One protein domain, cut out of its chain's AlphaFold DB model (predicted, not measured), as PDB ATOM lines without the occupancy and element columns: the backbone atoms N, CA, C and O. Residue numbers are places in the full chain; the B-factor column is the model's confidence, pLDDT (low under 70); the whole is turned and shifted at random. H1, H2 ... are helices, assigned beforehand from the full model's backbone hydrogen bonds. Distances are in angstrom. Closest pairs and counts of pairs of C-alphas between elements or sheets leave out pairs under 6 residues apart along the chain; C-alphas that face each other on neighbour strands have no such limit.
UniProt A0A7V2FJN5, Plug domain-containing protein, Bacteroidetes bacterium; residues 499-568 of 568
ATOM      1  N   PRO A 499      31.633 -27.119   5.519       93.25
ATOM      2  CA  PRO A 499      31.432 -27.327   6.946       93.25
ATOM      3  C   PRO A 499      31.237 -28.807   7.274       93.25
ATOM      4  O   PRO A 499      30.525 -29.509   6.552       93.25
ATOM      5  N   HIS A 500      31.858 -29.285   8.354       92.88
ATOM      6  CA  HIS A 500      31.753 -30.690   8.766       92.88
ATOM      7  C   HIS A 500      30.299 -31.121   8.936       92.88
ATOM      8  O   HIS A 500      29.923 -32.169   8.423       92.88
ATOM      9  N   THR A 501      29.471 -30.280   9.562       91.62
ATOM     10  CA  THR A 501      28.027 -30.511   9.719       91.62
ATOM     11  C   THR A 501      27.357 -30.770   8.374       91.62
ATOM     12  O   THR A 501      26.745 -31.813   8.183       91.62
ATOM     13  N   ALA A 502      27.576 -29.892   7.395       92.00
ATOM     14  CA  ALA A 502      27.040 -30.069   6.055       92.00
ATOM     15  C   ALA A 502      27.576 -31.347   5.393       92.00
ATOM     16  O   ALA A 502      26.802 -32.097   4.806       92.00
ATOM     17  N   TRP A 503      28.880 -31.618   5.450       94.81
ATOM     18  CA  TRP A 503      29.454 -32.803   4.805       94.81
ATOM     19  C   TRP A 503      28.864 -34.102   5.373       94.81
ATOM     20  O   TRP A 503      28.396 -34.941   4.605       94.81
ATOM     21  N   PHE A 504      28.817 -34.240   6.703       94.38
ATOM     22  CA  PHE A 504      28.275 -35.426   7.368       94.38
ATOM     23  C   PHE A 504      26.780 -35.605   7.112       94.38
ATOM     24  O   PHE A 504      26.343 -36.724   6.840       94.38
ATOM     25  N   THR A 505      26.006 -34.519   7.131       92.69
ATOM     26  CA  THR A 505      24.572 -34.579   6.839       92.69
ATOM     27  C   THR A 505      24.314 -35.012   5.399       92.69
ATOM     28  O   THR A 505      23.581 -35.972   5.179       92.69
ATOM     29  N   HIS A 506      24.963 -34.398   4.404       94.12
ATOM     30  CA  HIS A 506      24.776 -34.795   3.000       94.12
ATOM     31  C   HIS A 506      25.238 -36.230   2.732       94.12
ATOM     32  O   HIS A 506      24.591 -36.946   1.967       94.12
ATOM     33  N   TYR A 507      26.322 -36.661   3.383       95.88
ATOM     34  CA  TYR A 507      26.741 -38.055   3.344       95.88
ATOM     35  C   TYR A 507      25.625 -38.972   3.855       95.88
ATOM     36  O   TYR A 507      25.263 -39.934   3.182       95.88
ATOM     37  N   LEU A 508      25.067 -38.682   5.035       95.25
ATOM     38  CA  LEU A 508      24.070 -39.538   5.673       95.25
ATOM     39  C   LEU A 508      22.744 -39.551   4.903       95.25
ATOM     40  O   LEU A 508      22.132 -40.606   4.768       95.25
ATOM     41  N   LEU A 509      22.332 -38.414   4.339       94.88
ATOM     42  CA  LEU A 509      21.145 -38.321   3.488       94.88
ATOM     43  C   LEU A 509      21.280 -39.162   2.208       94.88
ATOM     44  O   LEU A 509      20.305 -39.771   1.763       94.88
ATOM     45  N   ALA A 510      22.482 -39.224   1.632       96.19
ATOM     46  CA  ALA A 510      22.783 -40.067   0.480       96.19
ATOM     47  C   ALA A 510      22.880 -41.548   0.861       96.19
ATOM     48  O   ALA A 510      22.148 -42.376   0.328       96.19
ATOM     49  N   TYR A 511      23.741 -41.873   1.827       96.94
ATOM     50  CA  TYR A 511      23.987 -43.239   2.288       96.94
ATOM     51  C   TYR A 511      22.720 -43.895   2.850       96.94
ATOM     52  O   TYR A 511      22.446 -45.063   2.583       96.94
ATOM     53  N   GLY A 512      21.918 -43.127   3.590       96.19
ATOM     54  CA  GLY A 512      20.639 -43.553   4.145       96.19
ATOM     55  C   GLY A 512      19.542 -43.768   3.099       96.19
ATOM     56  O   GLY A 512      18.510 -44.336   3.436       96.19
ATOM     57  N   GLY A 513      19.735 -43.337   1.846       96.06
ATOM     58  CA  GLY A 513      18.732 -43.420   0.778       96.06
ATOM     59  C   GLY A 513      17.646 -42.335   0.827       96.06
ATOM     60  O   GLY A 513      16.737 -42.349   0.002       96.06
ATOM     61  N   TYR A 514      17.733 -41.371   1.750       94.81
ATOM     62  CA  TYR A 514      16.737 -40.304   1.913       94.81
ATOM     63  C   TYR A 514      16.650 -39.384   0.688       94.81
ATOM     64  O   TYR A 514      15.558 -38.966   0.300       94.81
ATOM     65  N   LEU A 515      17.787 -39.089   0.048       93.62
ATOM     66  CA  LEU A 515      17.807 -38.316  -1.202       93.62
ATOM     67  C   LEU A 515      17.188 -39.100  -2.362       93.62
ATOM     68  O   LEU A 515      16.343 -38.571  -3.075       93.62
ATOM     69  N   ASP A 516      17.563 -40.367  -2.534       94.62
ATOM     70  CA  ASP A 516      17.063 -41.171  -3.651       94.62
ATOM     71  C   ASP A 516      15.548 -41.426  -3.565       94.62
ATOM     72  O   ASP A 516      14.859 -41.385  -4.587       94.62
ATOM     73  N   MET A 517      15.011 -41.626  -2.358       93.06
ATOM     74  CA  MET A 517      13.575 -41.842  -2.145       93.06
ATOM     75  C   MET A 517      12.733 -40.567  -2.263       93.06
ATOM     76  O   MET A 517      11.550 -40.656  -2.585       93.06
ATOM     77  N   SER A 518      13.314 -39.392  -2.001       90.94
ATOM     78  CA  SER A 518      12.596 -38.113  -2.107       90.94
ATOM     79  C   SER A 518      12.590 -37.547  -3.524       90.94
ATOM     80  O   SER A 518      11.636 -36.869  -3.899       90.94
ATOM     81  N   MET A 519      13.614 -37.840  -4.331       94.50
ATOM     82  CA  MET A 519      13.749 -37.273  -5.671       94.50
ATOM     83  C   MET A 519      12.789 -37.892  -6.698       94.50
ATOM     84  O   MET A 519      12.763 -39.104  -6.916       94.50
ATOM     85  N   SER A 520      12.073 -37.034  -7.426       96.38
ATOM     86  CA  SER A 520      11.336 -37.421  -8.636       96.38
ATOM     87  C   SER A 520      12.275 -37.850  -9.772       96.38
ATOM     88  O   SER A 520      13.453 -37.499  -9.791       96.38
ATOM     89  N   ALA A 521      11.755 -38.555 -10.784       96.31
ATOM     90  CA  ALA A 521      12.547 -38.942 -11.959       96.31
ATOM     91  C   ALA A 521      13.181 -37.736 -12.685       96.31
ATOM     92  O   ALA A 521      14.308 -37.835 -13.170       96.31
ATOM     93  N   ALA A 522      12.484 -36.593 -12.714       96.56
ATOM     94  CA  ALA A 522      12.998 -35.354 -13.291       96.56
ATOM     95  C   ALA A 522      14.186 -34.802 -12.486       96.56
ATOM     96  O   ALA A 522      15.218 -34.468 -13.069       96.56
ATOM     97  N   ASP A 523      14.089 -34.789 -11.153       96.75
ATOM     98  CA  ASP A 523      15.173 -34.321 -10.282       96.75
ATOM     99  C   ASP A 523      16.377 -35.267 -10.313       96.75
ATOM    100  O   ASP A 523      17.514 -34.798 -10.318       96.75
ATOM    101  N   LYS A 524      16.163 -36.587 -10.422       96.75
ATOM    102  CA  LYS A 524      17.256 -37.560 -10.615       96.75
ATOM    103  C   LYS A 524      17.988 -37.336 -11.941       96.75
ATOM    104  O   LYS A 524      19.216 -37.408 -11.980       96.75
ATOM    105  N   ALA A 525      17.260 -37.033 -13.018       97.00
ATOM    106  CA  ALA A 525      17.859 -36.706 -14.312       97.00
ATOM    107  C   ALA A 525      18.649 -35.385 -14.256       97.00
ATOM    108  O   ALA A 525      19.776 -35.325 -14.747       97.00
ATOM    109  N   ALA A 526      18.101 -34.353 -13.604       97.00
ATOM    110  CA  ALA A 526      18.781 -33.073 -13.401       97.00
ATOM    111  C   ALA A 526      20.030 -33.209 -12.513       97.00
ATOM    112  O   ALA A 526      21.079 -32.648 -12.831       97.00
ATOM    113  N   PHE A 527      19.950 -34.005 -11.442       96.81
ATOM    114  CA  PHE A 527      21.089 -34.367 -10.600       96.81
ATOM    115  C   PHE A 527      22.198 -35.012 -11.434       96.81
ATOM    116  O   PHE A 527      23.342 -34.560 -11.387       96.81
ATOM    117  N   ALA A 528      21.862 -36.037 -12.223       97.12
ATOM    118  CA  ALA A 528      22.845 -36.761 -13.021       97.12
ATOM    119  C   ALA A 528      23.492 -35.868 -14.085       97.12
ATOM    120  O   ALA A 528      24.702 -35.947 -14.296       97.12
ATOM    121  N   ALA A 529      22.712 -34.980 -14.706       97.38
ATOM    122  CA  ALA A 529      23.220 -33.998 -15.657       97.38
ATOM    123  C   ALA A 529      24.173 -32.979 -15.005       97.38
ATOM    124  O   ALA A 529      25.168 -32.607 -15.620       97.38
ATOM    125  N   HIS A 530      23.896 -32.543 -13.771       97.12
ATOM    126  CA  HIS A 530      24.729 -31.571 -13.060       97.12
ATOM    127  C   HIS A 530      26.030 -32.181 -12.520       97.12
ATOM    128  O   HIS A 530      27.106 -31.626 -12.726       97.12
ATOM    129  N   TYR A 531      25.939 -33.317 -11.825       96.06
ATOM    130  CA  TYR A 531      27.085 -33.923 -11.140       96.06
ATOM    131  C   TYR A 531      27.872 -34.918 -12.005       96.06
ATOM    132  O   TYR A 531      28.989 -35.289 -11.645       96.06
ATOM    133  N   GLY A 532      27.310 -35.382 -13.125       96.75
ATOM    134  CA  GLY A 532      27.938 -36.387 -13.989       96.75
ATOM    135  C   GLY A 532      27.925 -37.810 -13.413       96.75
ATOM    136  O   GLY A 532      28.634 -38.682 -13.912       96.75
ATOM    137  N   PHE A 533      27.143 -38.064 -12.360       96.56
ATOM    138  CA  PHE A 533      26.918 -39.393 -11.784       96.56
ATOM    139  C   PHE A 533      25.485 -39.524 -11.250       96.56
ATOM    140  O   PHE A 533      24.836 -38.528 -10.947       96.56
ATOM    141  N   ALA A 534      24.979 -40.757 -11.151       96.75
ATOM    142  CA  ALA A 534      23.624 -41.027 -10.668       96.75
ATOM    143  C   ALA A 534      23.472 -40.741  -9.165       96.75
ATOM    144  O   ALA A 534      24.450 -40.781  -8.417       96.75
ATOM    145  N   VAL A 535      22.239 -40.493  -8.713       96.06
ATOM    146  CA  VAL A 535      21.942 -40.330  -7.282       96.06
ATOM    147  C   VAL A 535      22.439 -41.565  -6.512       96.06
ATOM    148  O   VAL A 535      22.159 -42.691  -6.946       96.06
ATOM    149  N   PRO A 536      23.197 -41.385  -5.410       97.12
ATOM    150  CA  PRO A 536      23.728 -42.498  -4.633       97.12
ATOM    151  C   PRO A 536      22.639 -43.477  -4.202       97.12
ATOM    152  O   PRO A 536      21.593 -43.071  -3.695       97.12
ATOM    153  N   GLN A 537      22.906 -44.766  -4.389       94.69
ATOM    154  CA  GLN A 537      22.028 -45.821  -3.900       94.69
ATOM    155  C   GLN A 537      22.184 -45.981  -2.385       94.69
ATOM    156  O   GLN A 537      23.262 -45.761  -1.823       94.69
ATOM    157  N   MET A 538      21.103 -46.391  -1.723       95.69
ATOM    158  CA  MET A 538      21.103 -46.680  -0.290       95.69
ATOM    159  C   MET A 538      22.191 -47.709   0.058       95.69
ATOM    160  O   MET A 538      22.299 -48.752  -0.585       95.69
ATOM    161  N   GLY A 539      22.998 -47.418   1.078       93.69
ATOM    162  CA  GLY A 539      24.097 -48.279   1.521       93.69
ATOM    163  C   GLY A 539      25.396 -48.161   0.711       93.69
ATOM    164  O   GLY A 539      26.384 -48.804   1.068       93.69
ATOM    165  N   ASP A 540      25.455 -47.332  -0.338       95.06
ATOM    166  CA  ASP A 540      26.677 -47.131  -1.125       95.06
ATOM    167  C   ASP A 540      27.575 -46.048  -0.501       95.06
ATOM    168  O   ASP A 540      27.400 -44.844  -0.713       95.06
ATOM    169  N   HIS A 541      28.577 -46.485   0.270       93.88
ATOM    170  CA  HIS A 541      29.567 -45.604   0.896       93.88
ATOM    171  C   HIS A 541      30.338 -44.745  -0.120       93.88
ATOM    172  O   HIS A 541      30.617 -43.573   0.147       93.88
ATOM    173  N   ALA A 542      30.710 -45.312  -1.272       93.75
ATOM    174  CA  ALA A 542      31.562 -44.639  -2.246       93.75
ATOM    175  C   ALA A 542      30.787 -43.552  -3.001       93.75
ATOM    176  O   ALA A 542      31.291 -42.437  -3.170       93.75
ATOM    177  N   ALA A 543      29.549 -43.842  -3.409       95.75
ATOM    178  CA  ALA A 543      28.675 -42.861  -4.046       95.75
ATOM    179  C   ALA A 543      28.234 -41.764  -3.062       95.75
ATOM    180  O   ALA A 543      28.273 -40.582  -3.410       95.75
ATOM    181  N   ALA A 544      27.888 -42.127  -1.821       96.31
ATOM    182  CA  ALA A 544      27.529 -41.156  -0.787       96.31
ATOM    183  C   ALA A 544      28.689 -40.205  -0.463       96.31
ATOM    184  O   ALA A 544      28.488 -38.991  -0.393       96.31
ATOM    185  N   ARG A 545      29.918 -40.730  -0.345       94.94
ATOM    186  CA  ARG A 545      31.128 -39.914  -0.170       94.94
ATOM    187  C   ARG A 545      31.352 -38.976  -1.351       94.94
ATOM    188  O   ARG A 545      31.559 -37.789  -1.135       94.94
ATOM    189  N   ARG A 546      31.243 -39.481  -2.582       95.50
ATOM    190  CA  ARG A 546      31.401 -38.669  -3.800       95.50
ATOM    191  C   ARG A 546      30.441 -37.475  -3.830       95.50
ATOM    192  O   ARG A 546      30.860 -36.385  -4.202       95.50
ATOM    193  N   LEU A 547      29.182 -37.663  -3.424       96.00
ATOM    194  CA  LEU A 547      28.228 -36.555  -3.293       96.00
ATOM    195  C   LEU A 547      28.574 -35.628  -2.120       96.00
ATOM    196  O   LEU A 547      28.476 -34.411  -2.239       96.00
ATOM    197  N   ALA A 548      28.976 -36.172  -0.975       94.69
ATOM    198  CA  ALA A 548      29.352 -35.355   0.174       94.69
ATOM    199  C   ALA A 548      30.560 -34.449  -0.132       94.69
ATOM    200  O   ALA A 548      30.577 -33.296   0.311       94.69
ATOM    201  N   ASP A 549      31.511 -34.939  -0.929       93.81
ATOM    202  CA  ASP A 549      32.693 -34.212  -1.402       93.81
ATOM    203  C   ASP A 549      32.378 -33.175  -2.498       93.81
ATOM    204  O   ASP A 549      33.178 -32.263  -2.712       93.81
ATOM    205  N   SER A 550      31.222 -33.258  -3.170       93.44
ATOM    206  CA  SER A 550      30.816 -32.284  -4.189       93.44
ATOM    207  C   SER A 550      30.122 -31.043  -3.597       93.44
ATOM    208  O   SER A 550      29.735 -30.987  -2.419       93.44
ATOM    209  N   ASP A 551      29.967 -30.007  -4.430       91.81
ATOM    210  CA  ASP A 551      29.181 -28.818  -4.089       91.81
ATOM    211  C   ASP A 551      27.687 -29.159  -4.065       91.81
ATOM    212  O   ASP A 551      27.035 -29.242  -5.101       91.81
ATOM    213  N   THR A 552      27.131 -29.334  -2.867       91.81
ATOM    214  CA  THR A 552      25.739 -29.767  -2.694       91.81
ATOM    215  C   THR A 552      24.720 -28.632  -2.741       91.81
ATOM    216  O   THR A 552      23.530 -28.889  -2.564       91.81
ATOM    217  N   ARG A 553      25.124 -27.385  -3.029       90.94
ATOM    218  CA  ARG A 553      24.181 -26.254  -3.150       90.94
ATOM    219  C   ARG A 553      23.151 -26.464  -4.255       90.94
ATOM    220  O   ARG A 553      22.021 -26.001  -4.122       90.94
ATOM    221  N   PHE A 554      23.503 -27.208  -5.304       93.31
ATOM    222  CA  PHE A 554      22.564 -27.557  -6.369       93.31
ATOM    223  C   PHE A 554      21.368 -28.377  -5.856       93.31
ATOM    224  O   PHE A 554      20.267 -28.236  -6.384       93.31
ATOM    225  N   LEU A 555      21.525 -29.157  -4.776       92.19
ATOM    226  CA  LEU A 555      20.413 -29.920  -4.190       92.19
ATOM    227  C   LEU A 555      19.267 -29.022  -3.706       92.19
ATOM    228  O   LEU A 555      18.111 -29.417  -3.804       92.19
ATOM    229  N   ALA A 556      19.567 -27.803  -3.250       91.69
ATOM    230  CA  ALA A 556      18.554 -26.839  -2.823       91.69
ATOM    231  C   ALA A 556      17.749 -26.249  -3.999       91.69
ATOM    232  O   ALA A 556      16.725 -25.609  -3.779       91.69
ATOM    233  N   THR A 557      18.200 -26.456  -5.242       93.06
ATOM    234  CA  THR A 557      17.487 -26.010  -6.452       93.06
ATOM    235  C   THR A 557      16.535 -27.068  -7.010       93.06
ATOM    236  O   THR A 557      15.685 -26.745  -7.836       93.06
ATOM    237  N   LEU A 558      16.655 -28.318  -6.552       92.94
ATOM    238  CA  LEU A 558      15.816 -29.436  -6.975       92.94
ATOM    239  C   LEU A 558      14.538 -29.474  -6.117       92.94
ATOM    240  O   LEU A 558      14.648 -29.691  -4.908       92.94
ATOM    241  N   PRO A 559      13.332 -29.285  -6.686       92.12
ATOM    242  CA  PRO A 559      12.095 -29.134  -5.914       92.12
ATOM    243  C   PRO A 559      11.809 -30.267  -4.925       92.12
ATOM    244  O   PRO A 559      11.338 -30.012  -3.817       92.12
ATOM    245  N   THR A 560      12.094 -31.513  -5.306       91.94
ATOM    246  CA  THR A 560      11.811 -32.690  -4.471       91.94
ATOM    247  C   THR A 560      12.971 -33.069  -3.550       91.94
ATOM    248  O   THR A 560      12.746 -33.706  -2.525       91.94
ATOM    249  N   ALA A 561      14.193 -32.607  -3.839       88.75
ATOM    250  CA  ALA A 561      15.349 -32.818  -2.964       88.75
ATOM    251  C   ALA A 561      15.541 -31.704  -1.925       88.75
ATOM    252  O   ALA A 561      16.039 -31.972  -0.833       88.75
ATOM    253  N   ALA A 562      15.160 -30.463  -2.242       86.94
ATOM    254  CA  ALA A 562      15.428 -29.286  -1.419       86.94
ATOM    255  C   ALA A 562      14.912 -29.392   0.032       86.94
ATOM    256  O   ALA A 562      15.666 -29.021   0.933       86.94
ATOM    257  N   PRO A 563      13.710 -29.942   0.314       85.88
ATOM    258  CA  PRO A 563      13.231 -30.100   1.691       85.88
ATOM    259  C   PRO A 563      14.083 -31.060   2.530       85.88
ATOM    260  O   PRO A 563      14.192 -30.883   3.737       85.88
ATOM    261  N   VAL A 564      14.690 -32.064   1.891       82.94
ATOM    262  CA  VAL A 564      15.526 -33.083   2.542       82.94
ATOM    263  C   VAL A 564      16.976 -32.608   2.643       82.94
ATOM    264  O   VAL A 564      17.617 -32.781   3.674       82.94
ATOM    265  N   ALA A 565      17.491 -31.960   1.596       79.06
ATOM    266  CA  ALA A 565      18.850 -31.422   1.546       79.06
ATOM    267  C   ALA A 565      19.039 -30.154   2.399       79.06
ATOM    268  O   ALA A 565      20.159 -29.845   2.795       79.06
ATOM    269  N   GLY A 566      17.958 -29.418   2.675       69.88
ATOM    270  CA  GLY A 566      17.953 -28.229   3.528       69.88
ATOM    271  C   GLY A 566      17.895 -28.521   5.031       69.88
ATOM    272  O   GLY A 566      17.989 -27.583   5.819       69.88
ATOM    273  N   CYS A 567      17.744 -29.785   5.443       61.00
ATOM    274  CA  CYS A 567      17.900 -30.183   6.839       61.00
ATOM    275  C   CYS A 567      19.370 -29.993   7.241       61.00
ATOM    276  O   CYS A 567      20.209 -30.828   6.917       61.00
ATOM    277  N   SER A 568      19.685 -28.867   7.887       44.06
ATOM    278  CA  SER A 568      21.019 -28.541   8.407       44.06
ATOM    279  C   SER A 568      21.225 -29.035   9.827       44.06
ATOM    280  O   SER A 568      20.363 -28.676  10.665       44.06
TER     281      SER A 568
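AT A GLANCE: This is residues 499 to 568 of the 568 residues of the protein "Plug domain-containing protein" of Bacteroidetes bacterium (UniProt A0A7V2FJN5). Six short helices gather round a shared middle in a small rounded cluster: H1 and H4 lie side by side, though tilted, at one end, and H3 lies at the other. H2, H5 and H6 lie between these ends, and the link from H3 runs back to H4 on the side away from H5 and H6. The printed part has 70 residues, with H1 to H6 in that order along the chain, no named strand and the class all helix. It is compact, with a radius of gyration of the C-alphas of 10.4 A and spans of 29 by 22 by 19 A.

HOW THE PARTS SIT: H1, residues 500 to 511, touches H4, residues 541 to 549, with the C-alphas of Tyr 507 and Ala 548 closest at 4.9 A. The two run opposite ways at a steep tilt of 38 degrees. H2, residues 514 to 518, is close to H1 but not clearly touching, the C-alphas of Leu 509 and Leu 515 being closest at 5.8 A. H3, residues 521 to 531, touches no helix. H3 is close to H5, residues 552 to 557, but not clearly touching, with the C-alphas of Phe 527 and Leu 555 closest at 7.8 A. These two run opposite ways at a tilt of 38 degrees, only just steep. H3 and H4 are only just apart, with their closest C-alphas 8.4 A from each other. H4 and H5 meet only through their link. H6, residues 562 to 565, touches H5 only at the corner, with the C-alphas of Ala 556 and Ala 562 closest at 4.2 A. H6 also touches H2, with the C-alphas of Leu 515 and Val 564 closest at 6.8 A. H1, with residues 506 to 509 alone, only just touches H6, with 3 pairs of C-alphas within 8 A; the closest are those of His 506 and Ala 565, 7.0 A apart. In H1, H2, H3 and H4 every O i to N i+4 pair is within hydrogen-bond range; in H5 0 of 2 are, beside 3 of 3 O i to N i+3 pairs, and H6 is too short for an O i to N i+4 pair.

IN THESE COORDINATES: H1 begins at C-alpha 500, at (31.753, -30.690, 8.766), and is 16.1 A long from first to last C-alpha. H3 is 15.4 A long and begins at C-alpha 521, at (12.547, -38.942, -11.959). H4 is 12.0 A long, and H6 ends at C-alpha 565, at (18.850, -31.422, 1.546).

THE WHOLE: The C-alphas of His 500 and Ala 521 are the two farthest apart, at 29.4 A. The printed part has no cut and no long link. The mean pLDDT of the printed part is 92.4, and residues 566 to 568 are under 70.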